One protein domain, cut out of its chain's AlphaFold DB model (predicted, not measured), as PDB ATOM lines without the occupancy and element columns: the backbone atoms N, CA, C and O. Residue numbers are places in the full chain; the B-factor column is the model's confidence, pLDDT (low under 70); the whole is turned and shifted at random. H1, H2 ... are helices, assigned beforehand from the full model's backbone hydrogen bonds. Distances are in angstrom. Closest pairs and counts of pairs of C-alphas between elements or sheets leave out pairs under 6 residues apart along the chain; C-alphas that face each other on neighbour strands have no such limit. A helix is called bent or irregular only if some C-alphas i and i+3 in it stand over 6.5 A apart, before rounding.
ATOM      1  N   ASP A  20      18.206  -5.848  36.182       88.19
ATOM      2  CA  ASP A  20      17.280  -6.679  35.398       88.19
ATOM      3  C   ASP A  20      15.835  -6.545  35.882       88.19
ATOM      4  O   ASP A  20      14.895  -6.460  35.080       88.19
ATOM      5  N   MET A  21      15.640  -6.449  37.199       89.12
ATOM      6  CA  MET A  21      14.325  -6.178  37.778       89.12
ATOM      7  C   MET A  21      13.810  -4.802  37.337       89.12
ATOM      8  O   MET A  21      12.650  -4.673  36.938       89.12
ATOM      9  N   LEU A  22      14.676  -3.786  37.341       89.31
ATOM     10  CA  LEU A  22      14.329  -2.435  36.909       89.31
ATOM     11  C   LEU A  22      13.935  -2.394  35.423       89.31
ATOM     12  O   LEU A  22      12.879  -1.858  35.074       89.31
ATOM     13  N   LYS A  23      14.723  -3.041  34.553       88.19
ATOM     14  CA  LYS A  23      14.411  -3.203  33.121       88.19
ATOM     15  C   LYS A  23      13.065  -3.892  32.911       88.19
ATOM     16  O   LYS A  23      12.241  -3.430  32.115       88.19
ATOM     17  N   LYS A  24      12.802  -4.969  33.659       89.62
ATOM     18  CA  LYS A  24      11.534  -5.706  33.603       89.62
ATOM     19  C   LYS A  24      10.353  -4.816  33.983       89.62
ATOM     20  O   LYS A  24       9.374  -4.776  33.238       89.62
ATOM     21  N   VAL A  25      10.449  -4.068  35.079       88.38
ATOM     22  CA  VAL A  25       9.392  -3.143  35.522       88.38
ATOM     23  C   VAL A  25       9.109  -2.074  34.464       88.38
ATOM     24  O   VAL A  25       7.955  -1.864  34.090       88.38
ATOM     25  N   ILE A  26      10.152  -1.451  33.915       87.50
ATOM     26  CA  ILE A  26      10.006  -0.380  32.920       87.50
ATOM     27  C   ILE A  26       9.417  -0.910  31.611       87.50
ATOM     28  O   ILE A  26       8.568  -0.253  31.004       87.50
ATOM     29  N   SER A  27       9.778  -2.128  31.193       85.62
ATOM     30  CA  SER A  27       9.191  -2.753  30.000       85.62
ATOM     31  C   SER A  27       7.669  -2.920  30.116       85.62
ATOM     32  O   SER A  27       6.951  -2.693  29.137       85.62
ATOM     33  N   GLN A  28       7.166  -3.195  31.325       86.81
ATOM     34  CA  GLN A  28       5.745  -3.385  31.622       86.81
ATOM     35  C   GLN A  28       4.955  -2.077  31.727       86.81
ATOM     36  O   GLN A  28       3.725  -2.115  31.821       86.81
ATOM     37  N   PHE A  29       5.616  -0.914  31.687       83.69
ATOM     38  CA  PHE A  29       4.903   0.357  31.732       83.69
ATOM     39  C   PHE A  29       3.953   0.466  30.542       83.69
ATOM     40  O   PHE A  29       4.360   0.379  29.378       83.69
ATOM     41  N   LYS A  30       2.671   0.676  30.832       78.06
ATOM     42  CA  LYS A  30       1.686   0.958  29.794       78.06
ATOM     43  C   LYS A  30       2.017   2.315  29.173       78.06
ATOM     44  O   LYS A  30       2.331   3.238  29.925       78.06
ATOM     45  N   PRO A  31       1.945   2.462  27.839       70.31
ATOM     46  CA  PRO A  31       2.010   3.772  27.210       70.31
ATOM     47  C   PRO A  31       0.961   4.673  27.861       70.31
ATOM     48  O   PRO A  31      -0.235   4.414  27.748       70.31
ATOM     49  N   SER A  32       1.403   5.678  28.609       67.50
ATOM     50  CA  SER A  32       0.509   6.642  29.236       67.50
ATOM     51  C   SER A  32       0.946   8.041  28.835       67.50
ATOM     52  O   SER A  32       2.108   8.423  28.979       67.50
ATOM     53  N   THR A  33       0.001   8.797  28.295       58.75
ATOM     54  CA  THR A  33       0.117  10.232  28.048       58.75
ATOM     55  C   THR A  33      -0.833  10.909  29.025       58.75
ATOM     56  O   THR A  33      -1.923  11.349  28.670       58.75
ATOM     57  N   CYS A  34      -0.486  10.883  30.313       56.97
ATOM     58  CA  CYS A  34      -1.225  11.681  31.285       56.97
ATOM     59  C   CYS A  34      -0.894  13.153  31.023       56.97
ATOM     60  O   CYS A  34       0.279  13.488  30.922       56.97
ATOM     61  N   LEU A  35      -1.896  14.035  30.982       60.56
ATOM     62  CA  LEU A  35      -1.713  15.489  30.809       60.56
ATOM     63  C   LEU A  35      -0.803  16.139  31.871       60.56
ATOM     64  O   LEU A  35      -0.461  17.309  31.750       60.56
ATOM     65  N   LEU A  36      -0.480  15.415  32.942       63.47
ATOM     66  CA  LEU A  36       0.381  15.849  34.042       63.47
ATOM     67  C   LEU A  36       1.769  15.211  34.012       63.47
ATOM     68  O   LEU A  36       2.643  15.644  34.754       63.47
ATOM     69  N   ASN A  37       1.972  14.196  33.170       63.91
ATOM     70  CA  ASN A  37       3.290  13.632  32.939       63.91
ATOM     71  C   ASN A  37       3.903  14.380  31.750       63.91
ATOM     72  O   ASN A  37       3.434  14.195  30.627       63.91
ATOM     73  N   PRO A  38       4.949  15.201  31.956       66.75
ATOM     74  CA  PRO A  38       5.579  15.949  30.867       66.75
ATOM     75  C   PRO A  38       6.301  15.038  29.862       66.75
ATOM     76  O   PRO A  38       6.669  15.486  28.781       66.75
ATOM     77  N   ILE A  39       6.508  13.761  30.205       74.06
ATOM     78  CA  ILE A  39       7.284  12.809  29.414       74.06
ATOM     79  C   ILE A  39       6.409  11.600  29.054       74.06
ATOM     80  O   ILE A  39       5.962  10.876  29.951       74.06
ATOM     81  N   PRO A  40       6.187  11.326  27.755       81.31
ATOM     82  CA  PRO A  40       5.538  10.101  27.313       81.31
ATOM     83  C   PRO A  40       6.323   8.868  27.763       81.31
ATOM     84  O   PRO A  40       7.541   8.788  27.599       81.31
ATOM     85  N   THR A  41       5.617   7.851  28.259       81.81
ATOM     86  CA  THR A  41       6.238   6.582  28.674       81.81
ATOM     87  C   THR A  41       7.070   5.938  27.556       81.81
ATOM     88  O   THR A  41       8.093   5.319  27.826       81.81
ATOM     89  N   THR A  42       6.653   6.081  26.296       81.44
ATOM     90  CA  THR A  42       7.382   5.563  25.129       81.44
ATOM     91  C   THR A  42       8.751   6.213  24.976       81.44
ATOM     92  O   THR A  42       9.737   5.504  24.810       81.44
ATOM     93  N   PHE A  43       8.822   7.538  25.111       85.19
ATOM     94  CA  PHE A  43      10.080   8.275  25.084       85.19
ATOM     95  C   PHE A  43      10.988   7.854  26.240       85.19
ATOM     96  O   PHE A  43      12.161   7.561  26.021       85.19
ATOM     97  N   PHE A  44      10.426   7.741  27.449       86.50
ATOM     98  CA  PHE A  44      11.173   7.291  28.620       86.50
ATOM     99  C   PHE A  44      11.813   5.911  28.405       86.50
ATOM    100  O   PHE A  44      12.988   5.737  28.707       86.50
ATOM    101  N   LYS A  45      11.091   4.945  27.819       86.50
ATOM    102  CA  LYS A  45      11.649   3.616  27.504       86.50
ATOM    103  C   LYS A  45      12.830   3.684  26.534       86.50
ATOM    104  O   LYS A  45      13.782   2.931  26.703       86.50
ATOM    105  N   THR A  46      12.776   4.571  25.541       87.12
ATOM    106  CA  THR A  46      13.860   4.738  24.563       87.12
ATOM    107  C   THR A  46      15.122   5.288  25.217       87.12
ATOM    108  O   THR A  46      16.210   4.774  24.971       87.12
ATOM    109  N   VAL A  47      14.983   6.308  26.069       89.44
ATOM    110  CA  VAL A  47      16.138   6.928  26.735       89.44
ATOM    111  C   VAL A  47      16.633   6.125  27.932       89.44
ATOM    112  O   VAL A  47      17.795   6.263  28.297       89.44
ATOM    113  N   PHE A  48      15.794   5.261  28.519       88.50
ATOM    114  CA  PHE A  48      16.122   4.511  29.729       88.50
ATOM    115  C   PHE A  48      17.420   3.716  29.599       88.50
ATOM    116  O   PHE A  48      18.214   3.724  30.527       88.50
ATOM    117  N   ASN A  49      17.680   3.087  28.450       85.69
ATOM    118  CA  ASN A  49      18.920   2.332  28.251       85.69
ATOM    119  C   ASN A  49      20.173   3.204  28.427       85.69
ATOM    120  O   ASN A  49      21.172   2.723  28.953       85.69
ATOM    121  N   CYS A  50      20.104   4.481  28.041       89.31
ATOM    122  CA  CYS A  50      21.209   5.428  28.168       89.31
ATOM    123  C   CYS A  50      21.386   5.968  29.592       89.31
ATOM    124  O   CYS A  50      22.477   6.416  29.912       89.31
ATOM    125  N   ILE A  51      20.329   5.952  30.412       90.12
ATOM    126  CA  ILE A  51      20.323   6.499  31.783       90.12
ATOM    127  C   ILE A  51      20.086   5.416  32.849       90.12
ATOM    128  O   ILE A  51      19.626   5.696  33.958       90.12
ATOM    129  N   SER A  52      20.263   4.146  32.477       89.50
ATOM    130  CA  SER A  52      19.782   3.019  33.282       89.50
ATOM    131  C   SER A  52      20.517   2.904  34.614       89.50
ATOM    132  O   SER A  52      19.875   2.646  35.633       89.50
ATOM    133  N   GLU A  53      21.819   3.178  34.618       89.25
ATOM    134  CA  GLU A  53      22.669   3.169  35.808       89.25
ATOM    135  C   GLU A  53      22.318   4.321  36.759       89.25
ATOM    136  O   GLU A  53      22.191   4.127  37.967       89.25
ATOM    137  N   GLU A  54      22.058   5.517  36.229       91.25
ATOM    138  CA  GLU A  54      21.646   6.670  37.027       91.25
ATOM    139  C   GLU A  54      20.276   6.440  37.666       91.25
ATOM    140  O   GLU A  54      20.083   6.702  38.856       91.25
ATOM    141  N   VAL A  55      19.316   5.913  36.902       90.81
ATOM    142  CA  VAL A  55      17.985   5.582  37.428       90.81
ATOM    143  C   VAL A  55      18.088   4.488  38.491       90.81
ATOM    144  O   VAL A  55      17.434   4.587  39.528       90.81
ATOM    145  N   HIS A  56      18.922   3.469  38.274       91.19
ATOM    146  CA  HIS A  56      19.176   2.412  39.253       91.19
ATOM    147  C   HIS A  56      19.756   2.964  40.559       91.19
ATOM    148  O   HIS A  56      19.227   2.677  41.639       91.19
ATOM    149  N   ALA A  57      20.762   3.837  40.467       91.38
ATOM    150  CA  ALA A  57      21.363   4.500  41.618       91.38
ATOM    151  C   ALA A  57      20.354   5.371  42.383       91.38
ATOM    152  O   ALA A  57      20.322   5.341  43.616       91.38
ATOM    153  N   ILE A  58      19.502   6.121  41.678       90.94
ATOM    154  CA  ILE A  58      18.449   6.943  42.293       90.94
ATOM    155  C   ILE A  58      17.435   6.058  43.025       90.94
ATOM    156  O   ILE A  58      17.119   6.323  44.184       90.94
ATOM    157  N   VAL A  59      16.943   4.996  42.382       89.25
ATOM    158  CA  VAL A  59      15.957   4.079  42.978       89.25
ATOM    159  C   VAL A  59      16.506   3.449  44.255       89.25
ATOM    160  O   VAL A  59      15.829   3.448  45.284       89.25
ATOM    161  N   ASN A  60      17.746   2.968  44.220       90.06
ATOM    162  CA  ASN A  60      18.380   2.356  45.382       90.06
ATOM    163  C   ASN A  60      18.664   3.363  46.505       90.06
ATOM    164  O   ASN A  60      18.454   3.037  47.674       90.06
ATOM    165  N   GLN A  61      19.055   4.601  46.181       87.50
ATOM    166  CA  GLN A  61      19.182   5.667  47.181       87.50
ATOM    167  C   GLN A  61      17.845   5.998  47.845       87.50
ATOM    168  O   GLN A  61      17.778   6.100  49.068       87.50
ATOM    169  N   VAL A  62      16.773   6.119  47.061       85.44
ATOM    170  CA  VAL A  62      15.412   6.368  47.560       85.44
ATOM    171  C   VAL A  62      14.971   5.242  48.497       85.44
ATOM    172  O   VAL A  62      14.509   5.513  49.601       85.44
ATOM    173  N   ILE A  63      15.166   3.981  48.104       84.81
ATOM    174  CA  ILE A  63      14.845   2.813  48.939       84.81
ATOM    175  C   ILE A  63      15.621   2.842  50.257       84.81
ATOM    176  O   ILE A  63      15.038   2.623  51.318       84.81
ATOM    177  N   ASN A  64      16.918   3.149  50.202       83.06
ATOM    178  CA  ASN A  64      17.750   3.229  51.395       83.06
ATOM    179  C   ASN A  64      17.323   4.380  52.322       83.06
ATOM    180  O   ASN A  64      17.296   4.217  53.538       83.06
ATOM    181  N   MET A  65      16.944   5.528  51.753       83.12
ATOM    182  CA  MET A  65      16.498   6.695  52.517       83.12
ATOM    183  C   MET A  65      15.125   6.482  53.175       83.12
ATOM    184  O   MET A  65      14.871   7.010  54.253       83.12
ATOM    185  N   PHE A  66      14.241   5.701  52.552       77.12
ATOM    186  CA  PHE A  66      12.861   5.482  53.008       77.12
ATOM    187  C   PHE A  66      12.622   4.102  53.623       77.12
ATOM    188  O   PHE A  66      11.484   3.625  53.651       77.12
ATOM    189  N   ARG A  67      13.686   3.477  54.140       68.56
ATOM    190  CA  ARG A  67      13.708   2.101  54.658       68.56
ATOM    191  C   ARG A  67      12.593   1.788  55.664       68.56
ATOM    192  O   ARG A  67      12.132   0.651  55.700       68.56
ATOM    193  N   ASP A  68      12.122   2.809  56.386       66.94
ATOM    194  CA  ASP A  68      11.136   2.675  57.462       66.94
ATOM    195  C   ASP A  68       9.816   3.434  57.211       66.94
ATOM    196  O   ASP A  68       8.859   3.276  57.968       66.94
ATOM    197  N   THR A  69       9.705   4.277  56.172       67.12
ATOM    198  CA  THR A  69       8.464   5.029  55.883       67.12
ATOM    199  C   THR A  69       8.374   5.463  54.420       67.12
ATOM    200  O   THR A  69       9.142   6.303  53.957       67.12
ATOM    201  N   PHE A  70       7.365   4.965  53.696       67.38
ATOM    202  CA  PHE A  70       7.090   5.418  52.329       67.38
ATOM    203  C   PHE A  70       6.506   6.848  52.332       67.38
ATOM    204  O   PHE A  70       5.477   7.073  52.988       67.38
ATOM    205  N   PRO A  71       7.089   7.806  51.585       65.12
ATOM    206  CA  PRO A  71       6.684   9.209  51.622       65.12
ATOM    207  C   PRO A  71       5.232   9.389  51.206       65.12
ATOM    208  O   PRO A  71       4.807   8.880  50.169       65.12
ATOM    209  N   ASN A  72       4.482  10.206  51.945       60.09
ATOM    210  CA  ASN A  72       3.129  10.580  51.529       60.09
ATOM    211  C   ASN A  72       3.128  11.322  50.182       60.09
ATOM    212  O   ASN A  72       2.207  11.124  49.401       60.09
ATOM    213  N   ALA A  73       4.191  12.072  49.868       62.44
ATOM    214  CA  ALA A  73       4.365  12.729  48.571       62.44
ATOM    215  C   ALA A  73       4.411  11.740  47.390       62.44
ATOM    216  O   ALA A  73       3.934  12.062  46.307       62.44
ATOM    217  N   LEU A  74       4.918  10.515  47.599       59.78
ATOM    218  CA  LEU A  74       4.898   9.452  46.586       59.78
ATOM    219  C   LEU A  74       3.560   8.686  46.548       59.78
ATOM    220  O   LEU A  74       3.333   7.894  45.638       59.78
ATOM    221  N   LYS A  75       2.663   8.907  47.521       58.84
ATOM    222  CA  LYS A  75       1.290   8.357  47.542       58.84
ATOM    223  C   LYS A  75       0.278   9.286  46.864       58.84
ATOM    224  O   LYS A  75      -0.869   8.892  46.656       58.84
ATOM    225  N   THR A  76       0.665  10.520  46.549       53.38
ATOM    226  CA  THR A  76      -0.233  11.526  45.983       53.38
ATOM    227  C   THR A  76      -0.416  11.297  44.484       53.38
ATOM    228  O   THR A  76       0.446  11.625  43.675       53.38
ATOM    229  N   VAL A  77      -1.572  10.756  44.097       56.56
ATOM    230  CA  VAL A  77      -2.035  10.737  42.703       56.56
ATOM    231  C   VAL A  77      -2.952  11.935  42.478       56.56
ATOM    232  O   VAL A  77      -3.921  12.129  43.209       56.56
ATOM    233  N   MET A  78      -2.670  12.731  41.448       50.72
ATOM    234  CA  MET A  78      -3.543  13.833  41.054       50.72
ATOM    235  C   MET A  78      -4.762  13.289  40.302       50.72
ATOM    236  O   MET A  78      -4.656  12.788  39.182       50.72
ATOM    237  N   VAL A  79      -5.932  13.394  40.928       52.69
ATOM    238  CA  VAL A  79      -7.217  13.015  40.333       52.69
ATOM    239  C   VAL A  79      -7.786  14.240  39.623       52.69
ATOM    240  O   VAL A  79      -8.266  15.166  40.268       52.69
ATOM    241  N   LYS A  80      -7.734  14.271  38.289       52.25
ATOM    242  CA  LYS A  80      -8.592  15.181  37.517       52.25
ATOM    243  C   LYS A  80      -9.945  14.492  37.364       52.25
ATOM    244  O   LYS A  80      -9.941  13.341  36.977       52.25
ATOM    245  N   PRO A  81     -11.094  15.084  37.673       48.03
ATOM    246  CA  PRO A  81     -12.362  14.437  37.363       48.03
ATOM    247  C   PRO A  81     -12.672  14.586  35.856       48.03
ATOM    248  O   PRO A  81     -12.632  15.693  35.323       48.03
ATOM    249  N   LEU A  82     -12.932  13.478  35.146       54.97
ATOM    250  CA  LEU A  82     -13.342  13.485  33.727       54.97
ATOM    251  C   LEU A  82     -14.868  13.657  33.641       54.97
ATOM    252  O   LEU A  82     -15.606  12.954  34.335       54.97
ATOM    253  N   LEU A  83     -15.335  14.583  32.796       52.78
ATOM    254  CA  LEU A  83     -16.759  14.771  32.495       52.78
ATOM    255  C   LEU A  83     -17.290  13.577  31.692       52.78
ATOM    256  O   LEU A  83     -16.640  13.110  30.758       52.78
ATOM    257  N   LYS A  84     -18.472  13.082  32.074       49.50
ATOM    258  CA  LYS A  84     -19.092  11.881  31.498       49.50
ATOM    259  C   LYS A  84     -19.547  12.061  30.043       49.50
ATOM    260  O   LYS A  84     -19.540  11.079  29.314       49.50
ATOM    261  N   GLU A  85     -19.881  13.281  29.616       49.72
ATOM    262  CA  GLU A  85     -20.292  13.608  28.242       49.72
ATOM    263  C   GLU A  85     -19.889  15.052  27.889       49.72
ATOM    264  O   GLU A  85     -19.933  15.938  28.739       49.72
ATOM    265  N   SER A  86     -19.502  15.307  26.636       46.94
ATOM    266  CA  SER A  86     -18.991  16.605  26.161       46.94
ATOM    267  C   SER A  86     -20.049  17.714  26.021       46.94
ATOM    268  O   SER A  86     -19.707  18.800  25.567       46.94
ATOM    269  N   ASN A  87     -21.313  17.459  26.385       52.75
ATOM    270  CA  ASN A  87     -22.453  18.352  26.122       52.75
ATOM    271  C   ASN A  87     -23.270  18.746  27.371       52.75
ATOM    272  O   ASN A  87     -24.382  19.245  27.222       52.75
ATOM    273  N   LEU A  88     -22.774  18.527  28.594       46.94
ATOM    274  CA  LEU A  88     -23.529  18.850  29.813       46.94
ATOM    275  C   LEU A  88     -22.773  19.814  30.730       46.94
ATOM    276  O   LEU A  88     -21.626  19.580  31.107       46.94
ATOM    277  N   GLU A  89     -23.478  20.894  31.066       50.31
ATOM    278  CA  GLU A  89     -23.117  21.992  31.965       50.31
ATOM    279  C   GLU A  89     -22.226  21.570  33.146       50.31
ATOM    280  O   GLU A  89     -22.530  20.648  33.910       50.31
ATOM    281  N   SER A  90     -21.132  22.319  33.328       50.03
ATOM    282  CA  SER A  90     -20.098  22.108  34.356       50.03
ATOM    283  C   SER A  90     -20.565  22.323  35.808       50.03
ATOM    284  O   SER A  90     -19.772  22.186  36.739       50.03
ATOM    285  N   SER A  91     -21.843  22.652  36.019       52.72
ATOM    286  CA  SER A  91     -22.414  23.033  37.316       52.72
ATOM    287  C   SER A  91     -22.898  21.854  38.169       52.72
ATOM    288  O   SER A  91     -23.126  22.021  39.367       52.72
ATOM    289  N   ALA A  92     -23.024  20.650  37.600       51.19
ATOM    290  CA  ALA A  92     -23.493  19.472  38.327       51.19
ATOM    291  C   ALA A  92     -22.334  18.525  38.684       51.19
ATOM    292  O   ALA A  92     -21.821  17.789  37.840       51.19
ATOM    293  N   LEU A  93     -21.982  18.468  39.976       53.34
ATOM    294  CA  LEU A  93     -20.995  17.530  40.544       53.34
ATOM    295  C   LEU A  93     -21.296  16.044  40.242       53.34
ATOM    296  O   LEU A  93     -20.404  15.205  40.338       53.34
ATOM    297  N   ASN A  94     -22.525  15.724  39.828       52.38
ATOM    298  CA  ASN A  94     -22.954  14.388  39.400       52.38
ATOM    299  C   ASN A  94     -22.393  13.933  38.037       52.38
ATOM    300  O   ASN A  94     -22.499  12.751  37.709       52.38
ATOM    301  N   ASN A  95     -21.800  14.831  37.242       51.47
ATOM    302  CA  ASN A  95     -21.304  14.512  35.895       51.47
ATOM    303  C   ASN A  95     -19.835  14.070  35.859       51.47
ATOM    304  O   ASN A  95     -19.323  13.706  34.798       51.47
ATOM    305  N   PHE A  96     -19.149  14.085  36.999       52.09
ATOM    306  CA  PHE A  96     -17.750  13.695  37.101       52.09
ATOM    307  C   PHE A  96     -17.622  12.206  37.419       52.09
ATOM    308  O   PHE A  96     -18.123  11.733  38.440       52.09
ATOM    309  N   GLN A  97     -16.917  11.453  36.574       54.28
ATOM    310  CA  GLN A  97     -16.534  10.089  36.929       54.28
ATOM    311  C   GLN A  97     -15.234  10.102  37.747       54.28
ATOM    312  O   GLN A  97     -14.267  10.768  37.355       54.28
ATOM    313  N   PRO A  98     -15.159   9.360  38.866       48.34
ATOM    314  CA  PRO A  98     -13.905   9.187  39.582       48.34
ATOM    315  C   PRO A  98     -12.926   8.387  38.713       48.34
ATOM    316  O   PRO A  98     -13.183   7.238  38.368       48.34
TER     317      PRO A  98
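AT A GLANCE: This is residues 20 to 98 of the 112 residues of an uncharacterized protein of Oncorhynchus mykiss (UniProt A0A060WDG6). A long helix, H2, is bent into an L, with the short helix H1 near both of its arms; from there the chain passes through one small helical turn, H3, into a long tail whose far end folds back on itself. Residues 82 to 83 pair there with residues 96 to 97, antiparallel. The printed part has 79 residues with three named helices in the order H1, H2, H3 and no named strand; it is all helix by class, though named elements hold only 37 residues. It is only just extended, close to loose, with a radius of gyration of the C-alphas of 17.8 A, and only just flat, spanning 50 by 33 by 18 A.

HOW THE PARTS SIT: H2, residues 41 to 65, was assigned as one helix by its hydrogen bonds but is bent, with C-alphas 50 and 53 8.1 A apart. Its arms, H2a and H2b, are about perpendicular at 79 degrees. H1, residues 20 to 27, is close to but not clearly touching H2a, the closest C-alphas being those of Ile 26 and Lys 45 at 6.9 A, with a shallow tilt of 31 degrees, opposite ways. H3, residues 72 to 75, is apart from H1 and both arms. Every O i to N i+4 pair is within hydrogen-bond range in H1 and H2b, and 4 of 6 in H2a; H3 is too short for such a pair.

IN THESE COORDINATES: H2a, residues 41 to 50, is 15.0 A long and irregular, with C-alphas 46 and 49 6.7 A apart. H2b, residues 53 to 65, runs 18.2 A to C-alpha 65 at (16.498, 6.695, 52.517). H1 spans 10.5 A from C-alpha 20 at (17.280, -6.679, 35.398), and H3 spans 4.9 A.

THE WHOLE: The C-alphas farthest apart, those of Asn 64 and Asn 87, are 49.8 A apart. The printed part has no cut, and the link from H1 to H2 is long. Residues 32 to 38 and 67 to 98 have pLDDT under 70.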